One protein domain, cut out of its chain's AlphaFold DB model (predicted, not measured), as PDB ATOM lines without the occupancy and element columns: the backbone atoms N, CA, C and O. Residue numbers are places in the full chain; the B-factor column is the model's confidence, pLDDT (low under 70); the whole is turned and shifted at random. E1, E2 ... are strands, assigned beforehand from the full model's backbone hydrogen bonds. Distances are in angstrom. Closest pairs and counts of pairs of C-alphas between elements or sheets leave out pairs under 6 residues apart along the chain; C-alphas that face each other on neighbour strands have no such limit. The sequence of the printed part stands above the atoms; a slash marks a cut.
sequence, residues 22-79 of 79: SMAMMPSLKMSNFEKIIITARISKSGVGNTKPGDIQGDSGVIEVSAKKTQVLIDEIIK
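Overview. This is residues 22 to 79 of the 79 residues of an uncharacterized protein of Bermanella sp. 47_1433_sub80_T6 (UniProt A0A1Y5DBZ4). With little regular structure, the domain is one long hairpin of two strands, E1 and E2, with loops about it. The last stretch folds back along E2, and residues 24 to 29 stick out from the rest. The printed part has 58 residues, no named helix, and E1 then E2 in one antiparallel sheet, all strand by class, with 17 residues in named elements. It is loose, with a radius of gyration of the C-alphas of 13.2 A and spans of 33 by 23 by 15 A.

Along the chain. E1, residues 36 to 43, is 23.7 A long and begins at C-alpha 36 (236.217, 271.312, 184.284). E2, residues 56 to 64, is 24.4 A long and ends at C-alpha 64 (235.059, 269.776, 180.110).

Arrangement. The hairpin strands E1 and E2 are antiparallel at 165 degrees. N 37 and O 63, 2.9 A apart, are within hydrogen-bond range. Residues 56 to 57 of E2 also pair antiparallel with residues 76 to 77.

Size, cuts and confidence. The C-alphas farthest apart, of Pro 27 and Lys 79, are 34.3 A apart. The printed part has no cut. The 12-residue link is long; pLDDT is under 70 at residues 48 to 49.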
ATOM      1  N   SER A  22     249.574 278.499 177.257       85.62
ATOM      2  CA  SER A  22     250.606 279.546 177.175       85.62
ATOM      3  C   SER A  22     250.140 280.861 177.801       85.62
ATOM      4  O   SER A  22     250.958 281.714 178.140       85.62
ATOM      5  N   MET A  23     248.827 281.009 178.003       84.88
ATOM      6  CA  MET A  23     248.225 282.169 178.660       84.88
ATOM      7  C   MET A  23     248.238 282.075 180.191       84.88
ATOM      8  O   MET A  23     247.852 283.036 180.860       84.88
ATOM      9  N   ALA A  24     248.659 280.940 180.756       83.81
ATOM     10  CA  ALA A  24     248.754 280.768 182.197       83.81
ATOM     11  C   ALA A  24     249.945 281.561 182.760       83.81
ATOM     12  O   ALA A  24     251.092 281.351 182.372       83.81
ATOM     13  N   MET A  25     249.688 282.450 183.726       77.00
ATOM     14  CA  MET A  25     250.746 283.241 184.378       77.00
ATOM     15  C   MET A  25     251.661 282.401 185.282       77.00
ATOM     16  O   MET A  25     252.782 282.806 185.577       77.00
ATOM     17  N   MET A  26     251.182 281.242 185.739       81.56
ATOM     18  CA  MET A  26     251.937 280.305 186.566       81.56
ATOM     19  C   MET A  26     251.861 278.905 185.948       81.56
ATOM     20  O   MET A  26     250.756 278.451 185.648       81.56
ATOM     21  N   PRO A  27     252.983 278.170 185.823       76.62
ATOM     22  CA  PRO A  27     252.990 276.825 185.241       76.62
ATOM     23  C   PRO A  27     252.095 275.809 185.964       76.62
ATOM     24  O   PRO A  27     251.646 274.847 185.348       76.62
ATOM     25  N   SER A  28     251.837 276.015 187.260       82.25
ATOM     26  CA  SER A  28     250.939 275.182 188.065       82.25
ATOM     27  C   SER A  28     249.451 275.459 187.817       82.25
ATOM     28  O   SER A  28     248.623 274.614 188.142       82.25
ATOM     29  N   LEU A  29     249.102 276.603 187.215       83.75
ATOM     30  CA  LEU A  29     247.725 277.052 186.964       83.75
ATOM     31  C   LEU A  29     247.349 276.986 185.474       83.75
ATOM     32  O   LEU A  29     246.620 277.837 184.969       83.75
ATOM     33  N   LYS A  30     247.863 275.980 184.762       86.50
ATOM     34  CA  LYS A  30     247.478 275.690 183.376       86.50
ATOM     35  C   LYS A  30     246.034 275.218 183.299       86.50
ATOM     36  O   LYS A  30     245.561 274.539 184.206       86.50
ATOM     37  N   MET A  31     245.360 275.532 182.198       85.75
ATOM     38  CA  MET A  31     243.984 275.106 181.970       85.75
ATOM     39  C   MET A  31     243.893 273.578 181.910       85.75
ATOM     40  O   MET A  31     242.992 273.005 182.512       85.75
ATOM     41  N   SER A  32     244.874 272.926 181.281       87.12
ATOM     42  CA  SER A  32     244.955 271.461 181.170       87.12
ATOM     43  C   SER A  32     245.074 270.705 182.499       87.12
ATOM     44  O   SER A  32     244.824 269.503 182.528       87.12
ATOM     45  N   ASN A  33     245.414 271.381 183.601       89.62
ATOM     46  CA  ASN A  33     245.478 270.757 184.924       89.62
ATOM     47  C   ASN A  33     244.090 270.588 185.575       89.62
ATOM     48  O   ASN A  33     243.999 270.010 186.657       89.62
ATOM     49  N   PHE A  34     243.024 271.111 184.962       89.00
ATOM     50  CA  PHE A  34     241.662 271.068 185.491       89.00
ATOM     51  C   PHE A  34     240.757 270.279 184.549       89.00
ATOM     52  O   PHE A  34     240.775 270.503 183.347       89.00
ATOM     53  N   GLU A  35     239.920 269.396 185.091       91.44
ATOM     54  CA  GLU A  35     238.955 268.630 184.286       91.44
ATOM     55  C   GLU A  35     237.843 269.528 183.737       91.44
ATOM     56  O   GLU A  35     237.455 269.426 182.574       91.44
ATOM     57  N   LYS A  36     237.363 270.454 184.572       93.06
ATOM     58  CA  LYS A  36     236.217 271.312 184.284       93.06
ATOM     59  C   LYS A  36     236.573 272.776 184.430       93.06
ATOM     60  O   LYS A  36     237.246 273.173 185.381       93.06
ATOM     61  N   ILE A  37     236.067 273.580 183.504       92.00
ATOM     62  CA  ILE A  37     236.304 275.020 183.447       92.00
ATOM     63  C   ILE A  37     235.007 275.770 183.142       92.00
ATOM     64  O   ILE A  37     234.038 275.200 182.645       92.00
ATOM     65  N   ILE A  38     235.011 277.069 183.428       93.62
ATOM     66  CA  ILE A  38     233.969 278.008 183.013       93.62
ATOM     67  C   ILE A  38     234.665 279.101 182.208       93.62
ATOM     68  O   ILE A  38     235.642 279.692 182.677       93.62
ATOM     69  N   ILE A  39     234.176 279.367 180.999       92.62
ATOM     70  CA  ILE A  39     234.660 280.472 180.175       92.62
ATOM     71  C   ILE A  39     233.714 281.642 180.377       92.62
ATOM     72  O   ILE A  39     232.546 281.573 180.011       92.62
ATOM     73  N   THR A  40     234.239 282.729 180.931       92.50
ATOM     74  CA  THR A  40     233.513 283.986 181.098       92.50
ATOM     75  C   THR A  40     233.991 284.996 180.065       92.50
ATOM     76  O   THR A  40     235.191 285.261 179.957       92.50
ATOM     77  N   ALA A  41     233.056 285.597 179.335       92.44
ATOM     78  CA  ALA A  41     233.325 286.695 178.417       92.44
ATOM     79  C   ALA A  41     232.703 287.986 178.956       92.44
ATOM     80  O   ALA A  41     231.571 287.982 179.434       92.44
ATOM     81  N   ARG A  42     233.443 289.098 178.877       91.31
ATOM     82  CA  ARG A  42     232.980 290.404 179.356       91.31
ATOM     83  C   ARG A  42     233.315 291.522 178.382       91.31
ATOM     84  O   ARG A  42     234.452 291.637 177.926       91.31
ATOM     85  N   ILE A  43     232.339 292.394 178.152       89.94
ATOM     86  CA  ILE A  43     232.492 293.675 177.466       89.94
ATOM     87  C   ILE A  43     232.526 294.765 178.538       89.94
ATOM     88  O   ILE A  43     231.497 295.083 179.133       89.94
ATOM     89  N   SER A  44     233.712 295.335 178.785       87.69
ATOM     90  CA  SER A  44     233.864 296.472 179.700       87.69
ATOM     91  C   SER A  44     234.107 297.770 178.953       87.69
ATOM     92  O   SER A  44     235.061 297.880 178.181       87.69
ATOM     93  N   LYS A  45     233.313 298.800 179.266       80.50
ATOM     94  CA  LYS A  45     233.533 300.164 178.753       80.50
ATOM     95  C   LYS A  45     234.821 300.787 179.293       80.50
ATOM     96  O   LYS A  45     235.420 301.629 178.638       80.50
ATOM     97  N   SER A  46     235.249 300.374 180.488       77.50
ATOM     98  CA  SER A  46     236.443 300.923 181.143       77.50
ATOM     99  C   SER A  46     237.747 300.238 180.727       77.50
ATOM    100  O   SER A  46     238.827 300.711 181.072       77.50
ATOM    101  N   GLY A  47     237.660 299.102 180.023       71.50
ATOM    102  CA  GLY A  47     238.821 298.311 179.617       71.50
ATOM    103  C   GLY A  47     239.574 297.641 180.774       71.50
ATOM    104  O   GLY A  47     240.686 297.156 180.573       71.50
ATOM    105  N   VAL A  48     239.007 297.608 181.981       69.56
ATOM    106  CA  VAL A  48     239.595 296.908 183.132       69.56
ATOM    107  C   VAL A  48     239.002 295.499 183.199       69.56
ATOM    108  O   VAL A  48     237.809 295.324 182.984       69.56
ATOM    109  N   GLY A  49     239.824 294.486 183.488       65.38
ATOM    110  CA  GLY A  49     239.365 293.090 183.601       65.38
ATOM    111  C   GLY A  49     238.510 292.802 184.842       65.38
ATOM    112  O   GLY A  49     237.857 291.766 184.920       65.38
ATOM    113  N   ASN A  50     238.489 293.722 185.808       75.81
ATOM    114  CA  ASN A  50     237.673 293.617 187.014       75.81
ATOM    115  C   ASN A  50     236.217 293.964 186.709       75.81
ATOM    116  O   ASN A  50     235.941 294.790 185.844       75.81
ATOM    117  N   THR A  51     235.300 293.339 187.442       77.88
ATOM    118  CA  THR A  51     233.862 293.551 187.275       77.88
ATOM    119  C   THR A  51     233.505 294.981 187.646       77.88
ATOM    120  O   THR A  51     233.873 295.432 188.733       77.88
ATOM    121  N   LYS A  52     232.787 295.686 186.770       83.81
ATOM    122  CA  LYS A  52     232.199 296.987 187.091       83.81
ATOM    123  C   LYS A  52     230.709 297.029 186.746       83.81
ATOM    124  O   LYS A  52     230.310 296.417 185.755       83.81
ATOM    125  N   PRO A  53     229.911 297.789 187.516       87.75
ATOM    126  CA  PRO A  53     228.533 298.088 187.150       87.75
ATOM    127  C   PRO A  53     228.440 298.643 185.726       87.75
ATOM    128  O   PRO A  53     229.199 299.539 185.343       87.75
ATOM    129  N   GLY A  54     227.511 298.103 184.940       87.38
ATOM    130  CA  GLY A  54     227.280 298.467 183.543       87.38
ATOM    131  C   GLY A  54     228.152 297.739 182.514       87.38
ATOM    132  O   GLY A  54     227.977 297.985 181.317       87.38
ATOM    133  N   ASP A  55     229.064 296.860 182.939       91.19
ATOM    134  CA  ASP A  55     229.677 295.876 182.043       91.19
ATOM    135  C   ASP A  55     228.634 294.820 181.634       91.19
ATOM    136  O   ASP A  55     227.698 294.541 182.385       91.19
ATOM    137  N   ILE A  56     228.808 294.216 180.456       91.94
ATOM    138  CA  ILE A  56     227.965 293.100 180.000       91.94
ATOM    139  C   ILE A  56     228.806 291.826 180.011       91.94
ATOM    140  O   ILE A  56     229.952 291.836 179.551       91.94
ATOM    141  N   GLN A  57     228.259 290.744 180.547       93.44
ATOM    142  CA  GLN A  57     228.926 289.467 180.740       93.44
ATOM    143  C   GLN A  57     228.072 288.312 180.212       93.44
ATOM    144  O   GLN A  57     226.860 288.423 180.069       93.44
ATOM    145  N   GLY A  58     228.735 287.205 179.910       94.31
ATOM    146  CA  GLY A  58     228.111 285.896 179.819       94.31
ATOM    147  C   GLY A  58     229.121 284.797 180.107       94.31
ATOM    148  O   GLY A  58     230.332 285.054 180.183       94.31
ATOM    149  N   ASP A  59     228.636 283.575 180.273       94.69
ATOM    150  CA  ASP A  59     229.475 282.413 180.534       94.69
ATOM    151  C   ASP A  59     229.026 281.168 179.761       94.69
ATOM    152  O   ASP A  59     227.902 281.062 179.281       94.69
ATOM    153  N   SER A  60     229.953 280.226 179.594       94.38
ATOM    154  CA  SER A  60     229.700 278.959 178.902       94.38
ATOM    155  C   SER A  60     228.939 277.930 179.743       94.38
ATOM    156  O   SER A  60     228.708 276.820 179.263       94.38
ATOM    157  N   GLY A  61     228.671 278.214 181.019       94.25
ATOM    158  CA  GLY A  61     228.491 277.189 182.036       94.25
ATOM    159  C   GLY A  61     229.761 276.360 182.252       94.25
ATOM    160  O   GLY A  61     230.837 276.651 181.714       94.25
ATOM    161  N   VAL A  62     229.627 275.303 183.055       94.50
ATOM    162  CA  VAL A  62     230.701 274.332 183.289       94.50
ATOM    163  C   VAL A  62     230.862 273.445 182.059       94.50
ATOM    164  O   VAL A  62     229.919 272.769 181.652       94.50
ATOM    165  N   ILE A  63     232.072 273.408 181.508       94.75
ATOM    166  CA  ILE A  63     232.447 272.545 180.386       94.75
ATOM    167  C   ILE A  63     233.681 271.712 180.734       94.75
ATOM    168  O   ILE A  63     234.504 272.112 181.557       94.75
ATOM    169  N   GLU A  64     233.827 270.568 180.071       94.00
ATOM    170  CA  GLU A  64     235.059 269.776 180.110       94.00
ATOM    171  C   GLU A  64     236.186 270.525 179.385       94.00
ATOM    172  O   GLU A  64     235.979 271.048 178.286       94.00
ATOM    173  N   VAL A  65     237.399 270.532 179.943       90.31
ATOM    174  CA  VAL A  65     238.568 271.193 179.327       90.31
ATOM    175  C   VAL A  65     238.918 270.615 177.950       90.31
ATOM    176  O   VAL A  65     239.489 271.291 177.099       90.31
ATOM    177  N   SER A  66     238.544 269.357 177.705       89.31
ATOM    178  CA  SER A  66     238.755 268.664 176.432       89.31
ATOM    179  C   SER A  66     237.820 269.143 175.310       89.31
ATOM    180  O   SER A  66     237.990 268.746 174.151       89.31
ATOM    181  N   ALA A  67     236.839 270.002 175.618       89.38
ATOM    182  CA  ALA A  67     235.935 270.574 174.632       89.38
ATOM    183  C   ALA A  67     236.705 271.433 173.615       89.38
ATOM    184  O   ALA A  67     237.292 272.460 173.939       89.38
ATOM    185  N   LYS A  68     236.659 271.039 172.335       85.75
ATOM    186  CA  LYS A  68     237.390 271.736 171.257       85.75
ATOM    187  C   LYS A  68     236.826 273.117 170.917       85.75
ATOM    188  O   LYS A  68     237.530 273.945 170.345       85.75
ATOM    189  N   LYS A  69     235.537 273.336 171.174       90.44
ATOM    190  CA  LYS A  69     234.837 274.580 170.856       90.44
ATOM    191  C   LYS A  69     233.628 274.729 171.766       90.44
ATOM    192  O   LYS A  69     232.897 273.768 171.976       90.44
ATOM    193  N   THR A  70     233.402 275.947 172.237       93.12
ATOM    194  CA  THR A  70     232.171 276.340 172.922       93.12
ATOM    195  C   THR A  70     231.709 277.704 172.411       93.12
ATOM    196  O   THR A  70     232.450 278.394 171.703       93.12
ATOM    197  N   GLN A  71     230.480 278.076 172.742       93.81
ATOM    198  CA  GLN A  71     229.916 279.395 172.483       93.81
ATOM    199  C   GLN A  71     229.571 280.054 173.815       93.81
ATOM    200  O   GLN A  71     229.129 279.386 174.746       93.81
ATOM    201  N   VAL A  72     229.776 281.365 173.886       95.06
ATOM    202  CA  VAL A  72     229.378 282.184 175.031       95.06
ATOM    203  C   VAL A  72     228.508 283.303 174.492       95.06
ATOM    204  O   VAL A  72     228.964 284.102 173.670       95.06
ATOM    205  N   LEU A  73     227.251 283.327 174.925       95.25
ATOM    206  CA  LEU A  73     226.354 284.449 174.693       95.25
ATOM    207  C   LEU A  73     226.604 285.481 175.790       95.25
ATOM    208  O   LEU A  73     226.703 285.105 176.946       95.25
ATOM    209  N   ILE A  74     226.740 286.754 175.423       94.00
ATOM    210  CA  ILE A  74     226.947 287.858 176.367       94.00
ATOM    211  C   ILE A  74     225.626 288.620 176.470       94.00
ATOM    212  O   ILE A  74     225.280 289.363 175.551       94.00
ATOM    213  N   ASP A  75     224.884 288.409 177.553       94.50
ATOM    214  CA  ASP A  75     223.501 288.875 177.716       94.50
ATOM    215  C   ASP A  75     223.165 289.414 179.119       94.50
ATOM    216  O   ASP A  75     222.098 290.000 179.308       94.50
ATOM    217  N   GLU A  76     224.077 289.311 180.087       94.00
ATOM    218  CA  GLU A  76     223.859 289.792 181.450       94.00
ATOM    219  C   GLU A  76     224.509 291.161 181.680       94.00
ATOM    220  O   GLU A  76     225.718 291.330 181.525       94.00
ATOM    221  N   ILE A  77     223.722 292.149 182.119       93.25
ATOM    222  CA  ILE A  77     224.250 293.437 182.589       93.25
ATOM    223  C   ILE A  77     224.611 293.314 184.068       93.25
ATOM    224  O   ILE A  77     223.739 293.088 184.911       93.25
ATOM    225  N   ILE A  78     225.879 293.555 184.390       90.25
ATOM    226  CA  ILE A  78     226.359 293.617 185.768       90.25
ATOM    227  C   ILE A  78     225.779 294.861 186.450       90.25
ATOM    228  O   ILE A  78     225.941 295.982 185.955       90.25
ATOM    229  N   LYS A  79     225.121 294.655 187.593       84.25
ATOM    230  CA  LYS A  79     224.554 295.716 188.436       84.25
ATOM    231  C   LYS A  79     225.550 296.238 189.465       84.25
ATOM    232  O   LYS A  79     226.397 295.446 189.931       84.25
TER     233      LYS A  79